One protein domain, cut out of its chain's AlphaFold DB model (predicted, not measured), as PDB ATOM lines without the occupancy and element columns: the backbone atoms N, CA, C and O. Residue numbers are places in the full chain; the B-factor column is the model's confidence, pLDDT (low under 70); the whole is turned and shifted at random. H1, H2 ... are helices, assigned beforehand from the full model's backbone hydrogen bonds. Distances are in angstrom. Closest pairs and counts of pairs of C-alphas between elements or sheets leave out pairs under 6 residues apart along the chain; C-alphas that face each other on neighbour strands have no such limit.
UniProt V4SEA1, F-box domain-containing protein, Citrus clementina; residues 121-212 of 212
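This is residues 121 to 212 of the 212 residues of the protein "F-box domain-containing protein" of Citrus clementina (UniProt V4SEA1). Three short helices, H1, H2 and H3, cluster loosely on one side of a middle helix, H4, and H6 packs side by side with H4. After H4 a long loop swings out, and H5 folds back toward H4 without touching any helix; residues 164 to 184 and 190 to 197 stick out. The printed part has 92 residues with six named helices, H1 to H6 in order, and no named strand; the class is all helix. It is only just compact, close to loose, with a radius of gyration of the C-alphas of 14.3 A and spans of 42 by 30 by 29 A.

H1, residues 121 to 127, touches H3, residues 143 to 149, at a steep tilt of 66 degrees; their closest C-alphas, Val 124 and Ala 148, are 5.3 A apart. H2, residues 132 to 138, forms a helical hairpin with H3 at a shallow tilt of 19 degrees, opposite ways, closest at the C-alphas of Leu 135 and Ala 149, 6.3 A. H4, residues 152 to 163, is close but not clearly touching to H1, where the closest C-alphas, Val 124 and Leu 154, are 7.5 A apart. H5, residues 178 to 190, and H4 are near each other, with 6 pairs of C-alphas within 10 A. H6, residues 201 to 210, touches H4 at a shallow tilt of 32 degrees, the same way, closest at the C-alphas of Trp 155 and Trp 201, 5.2 A. In H1, H2, H3, H4 and H6 every O i to N i+4 pair is within hydrogen-bond range; in H5, 6 of 9 are.

H1 begins at C-alpha 121 (-7.275, -16.005, -11.184). H4 is 16.1 A long, H5 19.1 A and H6 14.1 A, ending at C-alpha 210 (5.167, -8.046, 14.411).

The C-alphas farthest apart, of Trp 143 and Lys 171, are 42.4 A apart. The printed part has no cut, and the link from H4 to H5 is long. The pLDDT is under 70 in residues 164 to 198 and 211 to 212.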
ATOM      1  N   ASP A 121      -6.138 -16.838 -11.571       86.56
ATOM      2  CA  ASP A 121      -7.275 -16.005 -11.184       86.56
ATOM      3  C   ASP A 121      -8.348 -16.787 -10.412       86.56
ATOM      4  O   ASP A 121      -8.874 -16.303  -9.408       86.56
ATOM      5  N   VAL A 122      -8.615 -18.034 -10.809       89.94
ATOM      6  CA  VAL A 122      -9.556 -18.913 -10.101       89.94
ATOM      7  C   VAL A 122      -9.008 -19.299  -8.726       89.94
ATOM      8  O   VAL A 122      -9.762 -19.324  -7.752       89.94
ATOM      9  N   LEU A 123      -7.700 -19.561  -8.610       91.81
ATOM     10  CA  LEU A 123      -7.063 -19.822  -7.313       91.81
ATOM     11  C   LEU A 123      -7.151 -18.606  -6.389       91.81
ATOM     12  O   LEU A 123      -7.547 -18.764  -5.236       91.81
ATOM     13  N   VAL A 124      -6.854 -17.404  -6.892       91.44
ATOM     14  CA  VAL A 124      -6.982 -16.151  -6.124       91.44
ATOM     15  C   VAL A 124      -8.423 -15.957  -5.643       91.44
ATOM     16  O   VAL A 124      -8.648 -15.669  -4.468       91.44
ATOM     17  N   HIS A 125      -9.414 -16.204  -6.506       90.62
ATOM     18  CA  HIS A 125     -10.824 -16.122  -6.130       90.62
ATOM     19  C   HIS A 125     -11.203 -17.117  -5.022       90.62
ATOM     20  O   HIS A 125     -11.893 -16.745  -4.077       90.62
ATOM     21  N   ILE A 126     -10.728 -18.366  -5.087       92.94
ATOM     22  CA  ILE A 126     -10.951 -19.360  -4.022       92.94
ATOM     23  C   ILE A 126     -10.261 -18.921  -2.723       92.94
ATOM     24  O   ILE A 126     -10.849 -19.011  -1.645       92.94
ATOM     25  N   PHE A 127      -9.024 -18.429  -2.811       94.12
ATOM     26  CA  PHE A 127      -8.219 -18.034  -1.655       94.12
ATOM     27  C   PHE A 127      -8.771 -16.810  -0.920       94.12
ATOM     28  O   PHE A 127      -8.542 -16.685   0.282       94.12
ATOM     29  N   ARG A 128      -9.572 -15.969  -1.586       90.19
ATOM     30  CA  ARG A 128     -10.332 -14.873  -0.957       90.19
ATOM     31  C   ARG A 128     -11.185 -15.334   0.228       90.19
ATOM     32  O   ARG A 128     -11.393 -14.558   1.155       90.19
ATOM     33  N   PHE A 129     -11.676 -16.572   0.208       88.88
ATOM     34  CA  PHE A 129     -12.541 -17.118   1.259       88.88
ATOM     35  C   PHE A 129     -11.777 -17.761   2.424       88.88
ATOM     36  O   PHE A 129     -12.403 -18.235   3.371       88.88
ATOM     37  N   LEU A 130     -10.445 -17.816   2.358       91.44
ATOM     38  CA  LEU A 130      -9.621 -18.407   3.408       91.44
ATOM     39  C   LEU A 130      -9.377 -17.405   4.541       91.44
ATOM     40  O   LEU A 130      -9.182 -16.209   4.316       91.44
ATOM     41  N   ASP A 131      -9.348 -17.911   5.771       87.94
ATOM     42  CA  ASP A 131      -8.825 -17.165   6.910       87.94
ATOM     43  C   ASP A 131      -7.299 -17.026   6.801       87.94
ATOM     44  O   ASP A 131      -6.642 -17.753   6.053       87.94
ATOM     45  N   LEU A 132      -6.719 -16.100   7.567       86.56
ATOM     46  CA  LEU A 132      -5.289 -15.787   7.503       86.56
ATOM     47  C   LEU A 132      -4.398 -17.031   7.649       86.56
ATOM     48  O   LEU A 132      -3.445 -17.206   6.888       86.56
ATOM     49  N   GLN A 133      -4.713 -17.916   8.602       89.75
ATOM     50  CA  GLN A 133      -3.924 -19.123   8.837       89.75
ATOM     51  C   GLN A 133      -4.009 -20.085   7.646       89.75
ATOM     52  O   GLN A 133      -2.978 -20.603   7.199       89.75
ATOM     53  N   SER A 134      -5.205 -20.305   7.093       92.88
ATOM     54  CA  SER A 134      -5.355 -21.131   5.894       92.88
ATOM     55  C   SER A 134      -4.708 -20.488   4.669       92.88
ATOM     56  O   SER A 134      -4.085 -21.210   3.896       92.88
ATOM     57  N   LEU A 135      -4.766 -19.160   4.512       92.38
ATOM     58  CA  LEU A 135      -4.128 -18.434   3.409       92.38
ATOM     59  C   LEU A 135      -2.598 -18.606   3.428       92.38
ATOM     60  O   LEU A 135      -1.981 -18.913   2.408       92.38
ATOM     61  N   VAL A 136      -1.976 -18.485   4.604       90.81
ATOM     62  CA  VAL A 136      -0.540 -18.766   4.773       90.81
ATOM     63  C   VAL A 136      -0.233 -20.236   4.481       90.81
ATOM     64  O   VAL A 136       0.758 -20.537   3.810       90.81
ATOM     65  N   SER A 137      -1.096 -21.152   4.933       93.44
ATOM     66  CA  SER A 137      -0.922 -22.593   4.725       93.44
ATOM     67  C   SER A 137      -0.976 -22.979   3.245       93.44
ATOM     68  O   SER A 137      -0.135 -23.754   2.790       93.44
ATOM     69  N   VAL A 138      -1.910 -22.419   2.464       93.44
ATOM     70  CA  VAL A 138      -1.997 -22.704   1.020       93.44
ATOM     71  C   VAL A 138      -0.778 -22.188   0.255       93.44
ATOM     72  O   VAL A 138      -0.354 -22.825  -0.710       93.44
ATOM     73  N   GLY A 139      -0.139 -21.114   0.728       90.56
ATOM     74  CA  GLY A 139       1.110 -20.606   0.155       90.56
ATOM     75  C   GLY A 139       2.309 -21.552   0.301       90.56
ATOM     76  O   GLY A 139       3.291 -21.409  -0.419       90.56
ATOM     77  N   GLN A 140       2.238 -22.552   1.184       90.12
ATOM     78  CA  GLN A 140       3.300 -23.551   1.377       90.12
ATOM     79  C   GLN A 140       3.103 -24.822   0.530       90.12
ATOM     80  O   GLN A 140       3.918 -25.738   0.599       90.12
ATOM     81  N   VAL A 141       2.026 -24.914  -0.261       90.19
ATOM     82  CA  VAL A 141       1.654 -26.157  -0.964       90.19
ATOM     83  C   VAL A 141       2.518 -26.406  -2.200       90.19
ATOM     84  O   VAL A 141       3.079 -27.489  -2.364       90.19
ATOM     85  N   CYS A 142       2.601 -25.431  -3.107       87.06
ATOM     86  CA  CYS A 142       3.412 -25.509  -4.323       87.06
ATOM     87  C   CYS A 142       3.680 -24.108  -4.887       87.06
ATOM     88  O   CYS A 142       3.071 -23.133  -4.453       87.06
ATOM     89  N   TRP A 143       4.556 -24.006  -5.891       84.00
ATOM     90  CA  TRP A 143       4.923 -22.718  -6.493       84.00
ATOM     91  C   TRP A 143       3.721 -21.934  -7.052       84.00
ATOM     92  O   TRP A 143       3.580 -20.753  -6.751       84.00
ATOM     93  N   SER A 144       2.818 -22.594  -7.789       87.62
ATOM     94  CA  SER A 144       1.608 -21.951  -8.338       87.62
ATOM     95  C   SER A 144       0.668 -21.450  -7.232       87.62
ATOM     96  O   SER A 144       0.183 -20.322  -7.289       87.62
ATOM     97  N   TRP A 145       0.462 -22.242  -6.175       92.69
ATOM     98  CA  TRP A 145      -0.379 -21.834  -5.048       92.69
ATOM     99  C   TRP A 145       0.267 -20.713  -4.236       92.69
ATOM    100  O   TRP A 145      -0.428 -19.796  -3.818       92.69
ATOM    101  N   ASN A 146       1.590 -20.726  -4.068       92.25
ATOM    102  CA  ASN A 146       2.308 -19.618  -3.448       92.25
ATOM    103  C   ASN A 146       2.154 -18.324  -4.252       92.25
ATOM    104  O   ASN A 146       1.919 -17.273  -3.663       92.25
ATOM    105  N   LEU A 147       2.236 -18.400  -5.584       89.50
ATOM    106  CA  LEU A 147       2.008 -17.248  -6.453       89.50
ATOM    107  C   LEU A 147       0.594 -16.679  -6.249       89.50
ATOM    108  O   LEU A 147       0.440 -15.468  -6.167       89.50
ATOM    109  N   ALA A 148      -0.428 -17.536  -6.110       92.62
ATOM    110  CA  ALA A 148      -1.821 -17.094  -5.925       92.62
ATOM    111  C   ALA A 148      -2.077 -16.568  -4.510       92.62
ATOM    112  O   ALA A 148      -2.731 -15.550  -4.330       92.62
ATOM    113  N   ALA A 149      -1.517 -17.223  -3.497       93.12
ATOM    114  CA  ALA A 149      -1.625 -16.801  -2.104       93.12
ATOM    115  C   ALA A 149      -0.835 -15.517  -1.813       93.12
ATOM    116  O   ALA A 149      -1.077 -14.864  -0.804       93.12
ATOM    117  N   SER A 150       0.120 -15.161  -2.674       90.44
ATOM    118  CA  SER A 150       0.886 -13.914  -2.588       90.44
ATOM    119  C   SER A 150       0.217 -12.752  -3.329       90.44
ATOM    120  O   SER A 150       0.820 -11.689  -3.421       90.44
ATOM    121  N   ASP A 151      -1.001 -12.935  -3.853       91.62
ATOM    122  CA  ASP A 151      -1.732 -11.879  -4.551       91.62
ATOM    123  C   ASP A 151      -1.979 -10.667  -3.641       91.62
ATOM    124  O   ASP A 151      -2.455 -10.789  -2.507       91.62
ATOM    125  N   ASN A 152      -1.643  -9.483  -4.149       90.00
ATOM    126  CA  ASN A 152      -1.625  -8.262  -3.355       90.00
ATOM    127  C   ASN A 152      -3.026  -7.860  -2.862       90.00
ATOM    128  O   ASN A 152      -3.164  -7.332  -1.757       90.00
ATOM    129  N   HIS A 153      -4.080  -8.154  -3.633       88.00
ATOM    130  CA  HIS A 153      -5.454  -7.841  -3.243       88.00
ATOM    131  C   HIS A 153      -5.939  -8.730  -2.097       88.00
ATOM    132  O   HIS A 153      -6.678  -8.260  -1.230       88.00
ATOM    133  N   LEU A 154      -5.497  -9.992  -2.042       90.31
ATOM    134  CA  LEU A 154      -5.789 -10.869  -0.906       90.31
ATOM    135  C   LEU A 154      -5.193 -10.309   0.382       90.31
ATOM    136  O   LEU A 154      -5.888 -10.223   1.392       90.31
ATOM    137  N   TRP A 155      -3.932  -9.877   0.350       90.56
ATOM    138  CA  TRP A 155      -3.278  -9.309   1.530       90.56
ATOM    139  C   TRP A 155      -3.860  -7.953   1.930       90.56
ATOM    140  O   TRP A 155      -4.007  -7.701   3.123       90.56
ATOM    141  N   GLN A 156      -4.282  -7.126   0.970       87.75
ATOM    142  CA  GLN A 156      -5.031  -5.897   1.247       87.75
ATOM    143  C   GLN A 156      -6.354  -6.191   1.968       87.75
ATOM    144  O   GLN A 156      -6.681  -5.548   2.967       87.75
ATOM    145  N   LEU A 157      -7.105  -7.191   1.493       85.94
ATOM    146  CA  LEU A 157      -8.362  -7.617   2.103       85.94
ATOM    147  C   LEU A 157      -8.143  -8.141   3.527       85.94
ATOM    148  O   LEU A 157      -8.849  -7.736   4.447       85.94
ATOM    149  N   GLN A 158      -7.144  -9.004   3.727       86.19
ATOM    150  CA  GLN A 158      -6.805  -9.532   5.052       86.19
ATOM    151  C   GLN A 158      -6.341  -8.422   5.997       86.19
ATOM    152  O   GLN A 158      -6.726  -8.417   7.163       86.19
ATOM    153  N   TYR A 159      -5.571  -7.453   5.497       85.31
ATOM    154  CA  TYR A 159      -5.166  -6.282   6.265       85.31
ATOM    155  C   TYR A 159      -6.384  -5.483   6.739       85.31
ATOM    156  O   TYR A 159      -6.504  -5.196   7.929       85.31
ATOM    157  N   ALA A 160      -7.336  -5.201   5.848       84.94
ATOM    158  CA  ALA A 160      -8.576  -4.526   6.217       84.94
ATOM    159  C   ALA A 160      -9.394  -5.341   7.237       84.94
ATOM    160  O   ALA A 160      -9.826  -4.816   8.254       84.94
ATOM    161  N   ILE A 161      -9.568  -6.649   7.041       83.81
ATOM    162  CA  ILE A 161     -10.334  -7.489   7.979       83.81
ATOM    163  C   ILE A 161      -9.673  -7.537   9.367       83.81
ATOM    164  O   ILE A 161     -10.357  -7.436  10.390       83.81
ATOM    165  N   TYR A 162      -8.350  -7.701   9.411       82.31
ATOM    166  CA  TYR A 162      -7.606  -7.921  10.649       82.31
ATOM    167  C   TYR A 162      -7.357  -6.622  11.428       82.31
ATOM    168  O   TYR A 162      -7.462  -6.611  12.655       82.31
ATOM    169  N   PHE A 163      -7.070  -5.521  10.725       79.44
ATOM    170  CA  PHE A 163      -6.720  -4.236  11.333       79.44
ATOM    171  C   PHE A 163      -7.859  -3.202  11.295       79.44
ATOM    172  O   PHE A 163      -7.987  -2.439  12.245       79.44
ATOM    173  N   SER A 164      -8.774  -3.190  10.314       67.56
ATOM    174  CA  SER A 164      -9.912  -2.238  10.327       67.56
ATOM    175  C   SER A 164     -10.961  -2.543  11.404       67.56
ATOM    176  O   SER A 164     -11.831  -1.712  11.672       67.56
ATOM    177  N   ASN A 165     -10.867  -3.697  12.071       55.06
ATOM    178  CA  ASN A 165     -11.664  -4.003  13.258       55.06
ATOM    179  C   ASN A 165     -11.174  -3.296  14.540       55.06
ATOM    180  O   ASN A 165     -11.903  -3.325  15.530       55.06
ATOM    181  N   SER A 166     -10.004  -2.637  14.558       46.69
ATOM    182  CA  SER A 166      -9.586  -1.848  15.731       46.69
ATOM    183  C   SER A 166     -10.101  -0.408  15.745       46.69
ATOM    184  O   SER A 166     -10.287   0.129  16.833       46.69
ATOM    185  N   ASP A 167     -10.419   0.191  14.592       45.69
ATOM    186  CA  ASP A 167     -10.802   1.616  14.534       45.69
ATOM    187  C   ASP A 167     -12.319   1.871  14.556       45.69
ATOM    188  O   ASP A 167     -12.761   2.984  14.831       45.69
ATOM    189  N   ASN A 168     -13.149   0.840  14.354       42.75
ATOM    190  CA  ASN A 168     -14.613   0.989  14.297       42.75
ATOM    191  C   ASN A 168     -15.372   0.492  15.543       42.75
ATOM    192  O   ASN A 168     -16.605   0.450  15.538       42.75
ATOM    193  N   CYS A 169     -14.683   0.198  16.654       35.00
ATOM    194  CA  CYS A 169     -15.307  -0.286  17.899       35.00
ATOM    195  C   CYS A 169     -16.160   0.766  18.652       35.00
ATOM    196  O   CYS A 169     -16.533   0.559  19.803       35.00
ATOM    197  N   LEU A 170     -16.519   1.895  18.031       38.12
ATOM    198  CA  LEU A 170     -17.421   2.866  18.662       38.12
ATOM    199  C   LEU A 170     -18.742   3.108  17.945       38.12
ATOM    200  O   LEU A 170     -19.636   3.671  18.575       38.12
ATOM    201  N   LYS A 171     -18.950   2.678  16.696       36.62
ATOM    202  CA  LYS A 171     -20.238   2.920  16.031       36.62
ATOM    203  C   LYS A 171     -20.577   1.805  15.052       36.62
ATOM    204  O   LYS A 171     -20.181   1.840  13.895       36.62
ATOM    205  N   THR A 172     -21.385   0.857  15.517       29.03
ATOM    206  CA  THR A 172     -22.731   0.531  14.991       29.03
ATOM    207  C   THR A 172     -23.003  -0.961  15.202       29.03
ATOM    208  O   THR A 172     -22.473  -1.823  14.510       29.03
ATOM    209  N   LYS A 173     -23.873  -1.270  16.170       39.47
ATOM    210  CA  LYS A 173     -24.537  -2.572  16.286       39.47
ATOM    211  C   LYS A 173     -25.359  -2.821  15.018       39.47
ATOM    212  O   LYS A 173     -26.435  -2.250  14.935       39.47
ATOM    213  N   VAL A 174     -24.930  -3.689  14.100       35.62
ATOM    214  CA  VAL A 174     -25.843  -4.468  13.243       35.62
ATOM    215  C   VAL A 174     -25.177  -5.793  12.867       35.62
ATOM    216  O   VAL A 174     -24.191  -5.862  12.144       35.62
ATOM    217  N   GLN A 175     -25.772  -6.854  13.387       48.75
ATOM    218  CA  GLN A 175     -25.619  -8.248  12.999       48.75
ATOM    219  C   GLN A 175     -25.993  -8.399  11.516       48.75
ATOM    220  O   GLN A 175     -27.156  -8.161  11.201       48.75
ATOM    221  N   GLN A 176     -25.080  -8.768  10.601       38.91
ATOM    222  CA  GLN A 176     -25.488  -9.110   9.227       38.91
ATOM    223  C   GLN A 176     -24.466  -9.919   8.400       38.91
ATOM    224  O   GLN A 176     -23.333  -9.511   8.183       38.91
ATOM    225  N   SER A 177     -24.968 -11.071   7.939       39.84
ATOM    226  CA  SER A 177     -24.645 -11.893   6.759       39.84
ATOM    227  C   SER A 177     -23.449 -11.494   5.875       39.84
ATOM    228  O   SER A 177     -23.409 -10.405   5.302       39.84
ATOM    229  N   GLY A 178     -22.552 -12.462   5.643       45.53
ATOM    230  CA  GLY A 178     -21.315 -12.326   4.859       45.53
ATOM    231  C   GLY A 178     -21.467 -11.860   3.403       45.53
ATOM    232  O   GLY A 178     -20.486 -11.410   2.826       45.53
ATOM    233  N   ARG A 179     -22.679 -11.872   2.827       42.41
ATOM    234  CA  ARG A 179     -22.937 -11.342   1.473       42.41
ATOM    235  C   ARG A 179     -22.881  -9.811   1.385       42.41
ATOM    236  O   ARG A 179     -22.478  -9.276   0.366       42.41
ATOM    237  N   VAL A 180     -23.275  -9.098   2.443       40.50
ATOM    238  CA  VAL A 180     -23.396  -7.621   2.419       40.50
ATOM    239  C   VAL A 180     -22.039  -6.929   2.610       40.50
ATOM    240  O   VAL A 180     -21.834  -5.807   2.149       40.50
ATOM    241  N   ILE A 181     -21.097  -7.605   3.272       50.47
ATOM    242  CA  ILE A 181     -19.717  -7.127   3.445       50.47
ATOM    243  C   ILE A 181     -18.959  -7.219   2.113       50.47
ATOM    244  O   ILE A 181     -18.162  -6.339   1.800       50.47
ATOM    245  N   GLU A 182     -19.257  -8.244   1.313       50.84
ATOM    246  CA  GLU A 182     -18.617  -8.516   0.027       50.84
ATOM    247  C   GLU A 182     -18.857  -7.397  -0.994       50.84
ATOM    248  O   GLU A 182     -17.896  -6.874  -1.560       50.84
ATOM    249  N   ASP A 183     -20.113  -6.967  -1.150       51.97
ATOM    250  CA  ASP A 183     -20.481  -5.880  -2.064       51.97
ATOM    251  C   ASP A 183     -19.867  -4.546  -1.624       51.97
ATOM    252  O   ASP A 183     -19.258  -3.858  -2.439       51.97
ATOM    253  N   LYS A 184     -19.923  -4.216  -0.325       54.19
ATOM    254  CA  LYS A 184     -19.337  -2.972   0.208       54.19
ATOM    255  C   LYS A 184     -17.812  -2.928   0.091       54.19
ATOM    256  O   LYS A 184     -17.261  -1.869  -0.201       54.19
ATOM    257  N   MET A 185     -17.124  -4.051   0.305       53.25
ATOM    258  CA  MET A 185     -15.667  -4.130   0.143       53.25
ATOM    259  C   MET A 185     -15.252  -4.062  -1.326       53.25
ATOM    260  O   MET A 185     -14.274  -3.387  -1.636       53.25
ATOM    261  N   ASN A 186     -16.004  -4.684  -2.238       53.38
ATOM    262  CA  ASN A 186     -15.748  -4.565  -3.675       53.38
ATOM    263  C   ASN A 186     -15.892  -3.102  -4.146       53.38
ATOM    264  O   ASN A 186     -15.067  -2.639  -4.934       53.38
ATOM    265  N   THR A 187     -16.872  -2.353  -3.619       53.91
ATOM    266  CA  THR A 187     -17.031  -0.914  -3.904       53.91
ATOM    267  C   THR A 187     -15.876  -0.073  -3.343       53.91
ATOM    268  O   THR A 187     -15.346   0.776  -4.051       53.91
ATOM    269  N   LEU A 188     -15.424  -0.339  -2.109       53.69
ATOM    270  CA  LEU A 188     -14.296   0.375  -1.478       53.69
ATOM    271  C   LEU A 188     -12.944   0.129  -2.171       53.69
ATOM    272  O   LEU A 188     -12.053   0.977  -2.124       53.69
ATOM    273  N   LEU A 189     -12.773  -1.036  -2.798       53.25
ATOM    274  CA  LEU A 189     -11.553  -1.389  -3.525       53.25
ATOM    275  C   LEU A 189     -11.515  -0.782  -4.937       53.25
ATOM    276  O   LEU A 189     -10.436  -0.427  -5.402       53.25
ATOM    277  N   GLN A 190     -12.669  -0.613  -5.595       53.00
ATOM    278  CA  GLN A 190     -12.756   0.070  -6.895       53.00
ATOM    279  C   GLN A 190     -12.386   1.557  -6.805       53.00
ATOM    280  O   GLN A 190     -11.723   2.070  -7.704       53.00
ATOM    281  N   ASP A 191     -12.742   2.225  -5.705       47.78
ATOM    282  CA  ASP A 191     -12.508   3.666  -5.517       47.78
ATOM    283  C   ASP A 191     -11.022   4.019  -5.274       47.78
ATOM    284  O   ASP A 191     -10.592   5.149  -5.489       47.78
ATOM    285  N   ASN A 192     -10.197   3.039  -4.878       49.59
ATOM    286  CA  ASN A 192      -8.773   3.224  -4.563       49.59
ATOM    287  C   ASN A 192      -7.813   2.963  -5.745       49.59
ATOM    288  O   ASN A 192      -6.597   3.010  -5.565       49.59
ATOM    289  N   MET A 193      -8.315   2.697  -6.962       46.91
ATOM    290  CA  MET A 193      -7.473   2.434  -8.148       46.91
ATOM    291  C   MET A 193      -6.820   3.685  -8.772       46.91
ATOM    292  O   MET A 193      -6.057   3.563  -9.732       46.91
ATOM    293  N   ALA A 194      -7.064   4.886  -8.241       40.16
ATOM    294  CA  ALA A 194      -6.419   6.108  -8.714       40.16
ATOM    295  C   ALA A 194      -5.057   6.338  -8.018       40.16
ATOM    296  O   ALA A 194      -4.977   6.912  -6.937       40.16
ATOM    297  N   SER A 195      -3.976   5.932  -8.692       49.62
ATOM    298  CA  SER A 195      -2.617   6.488  -8.535       49.62
ATOM    299  C   SER A 195      -1.967   6.406  -7.142       49.62
ATOM    300  O   SER A 195      -1.532   7.419  -6.596       49.62
ATOM    301  N   GLN A 196      -1.803   5.200  -6.595       51.88
ATOM    302  CA  GLN A 196      -0.885   4.950  -5.472       51.88
ATOM    303  C   GLN A 196       0.290   4.066  -5.929       51.88
ATOM    304  O   GLN A 196       0.088   3.175  -6.761       51.88
ATOM    305  N   PRO A 197       1.521   4.282  -5.421       51.47
ATOM    306  CA  PRO A 197       2.614   3.335  -5.620       51.47
ATOM    307  C   PRO A 197       2.173   1.951  -5.133       51.47
ATOM    308  O   PRO A 197       1.448   1.846  -4.149       51.47
ATOM    309  N   SER A 198       2.582   0.897  -5.845       66.94
ATOM    310  CA  SER A 198       2.238  -0.499  -5.545       66.94
ATOM    311  C   SER A 198       2.687  -0.884  -4.127       66.94
ATOM    312  O   SER A 198       3.801  -1.370  -3.934       66.94
ATOM    313  N   VAL A 199       1.834  -0.649  -3.131       80.44
ATOM    314  CA  VAL A 199       2.045  -1.069  -1.744       80.44
ATOM    315  C   VAL A 199       2.051  -2.591  -1.713       80.44
ATOM    316  O   VAL A 199       1.077  -3.213  -2.138       80.44
ATOM    317  N   ASP A 200       3.136  -3.186  -1.212       85.50
ATOM    318  CA  ASP A 200       3.181  -4.615  -0.903       85.50
ATOM    319  C   ASP A 200       2.423  -4.850   0.406       85.50
ATOM    320  O   ASP A 200       2.933  -4.646   1.517       85.50
ATOM    321  N   TRP A 201       1.159  -5.246   0.275       86.62
ATOM    322  CA  TRP A 201       0.280  -5.459   1.416       86.62
ATOM    323  C   TRP A 201       0.701  -6.654   2.261       86.62
ATOM    324  O   TRP A 201       0.393  -6.684   3.450       86.62
ATOM    325  N   ARG A 202       1.440  -7.617   1.703       84.94
ATOM    326  CA  ARG A 202       1.928  -8.770   2.459       84.94
ATOM    327  C   ARG A 202       3.031  -8.361   3.423       84.94
ATOM    328  O   ARG A 202       2.980  -8.732   4.595       84.94
ATOM    329  N   GLU A 203       4.010  -7.594   2.957       85.44
ATOM    330  CA  GLU A 203       5.075  -7.077   3.823       85.44
ATOM    331  C   GLU A 203       4.533  -6.043   4.819       85.44
ATOM    332  O   GLU A 203       4.881  -6.079   5.999       85.44
ATOM    333  N   THR A 204       3.581  -5.208   4.390       85.75
ATOM    334  CA  THR A 204       2.875  -4.270   5.279       85.75
ATOM    335  C   THR A 204       2.126  -5.010   6.392       85.75
ATOM    336  O   THR A 204       2.220  -4.638   7.563       85.75
ATOM    337  N   PHE A 205       1.432  -6.104   6.056       85.75
ATOM    338  CA  PHE A 205       0.755  -6.959   7.028       85.75
ATOM    339  C   PHE A 205       1.746  -7.576   8.018       85.75
ATOM    340  O   PHE A 205       1.508  -7.527   9.223       85.75
ATOM    341  N   LYS A 206       2.873  -8.128   7.541       86.00
ATOM    342  CA  LYS A 206       3.915  -8.700   8.412       86.00
ATOM    343  C   LYS A 206       4.477  -7.662   9.380       86.00
ATOM    344  O   LYS A 206       4.574  -7.948  10.570       86.00
ATOM    345  N   GLY A 207       4.804  -6.465   8.892       82.69
ATOM    346  CA  GLY A 207       5.302  -5.371   9.726       82.69
ATOM    347  C   GLY A 207       4.302  -4.964  10.810       82.69
ATOM    348  O   GLY A 207       4.664  -4.872  11.980       82.69
ATOM    349  N   ALA A 208       3.027  -4.804  10.444       82.06
ATOM    350  CA  ALA A 208       1.963  -4.465  11.389       82.06
ATOM    351  C   ALA A 208       1.668  -5.589  12.400       82.06
ATOM    352  O   ALA A 208       1.312  -5.312  13.543       82.06
ATOM    353  N   TYR A 209       1.826  -6.853  11.996       81.00
ATOM    354  CA  TYR A 209       1.609  -8.011  12.861       81.00
ATOM    355  C   TYR A 209       2.735  -8.199  13.889       81.00
ATOM    356  O   TYR A 209       2.449  -8.535  15.030       81.00
ATOM    357  N   ILE A 210       3.999  -7.963  13.508       74.75
ATOM    358  CA  ILE A 210       5.167  -8.046  14.411       74.75
ATOM    359  C   ILE A 210       5.184  -6.890  15.429       74.75
ATOM    360  O   ILE A 210       5.759  -7.021  16.504       74.75
ATOM    361  N   GLY A 211       4.551  -5.758  15.105       56.22
ATOM    362  CA  GLY A 211       4.427  -4.595  15.990       56.22
ATOM    363  C   GLY A 211       3.390  -4.721  17.120       56.22
ATOM    364  O   GLY A 211       3.110  -3.716  17.774       56.22
ATOM    365  N   ARG A 212       2.804  -5.906  17.337       50.25
ATOM    366  CA  ARG A 212       1.927  -6.251  18.468       50.25
ATOM    367  C   ARG A 212       2.539  -7.374  19.294       50.25
ATOM    368  O   ARG A 212       2.340  -7.331  20.526       50.25
TER     369      ARG A 212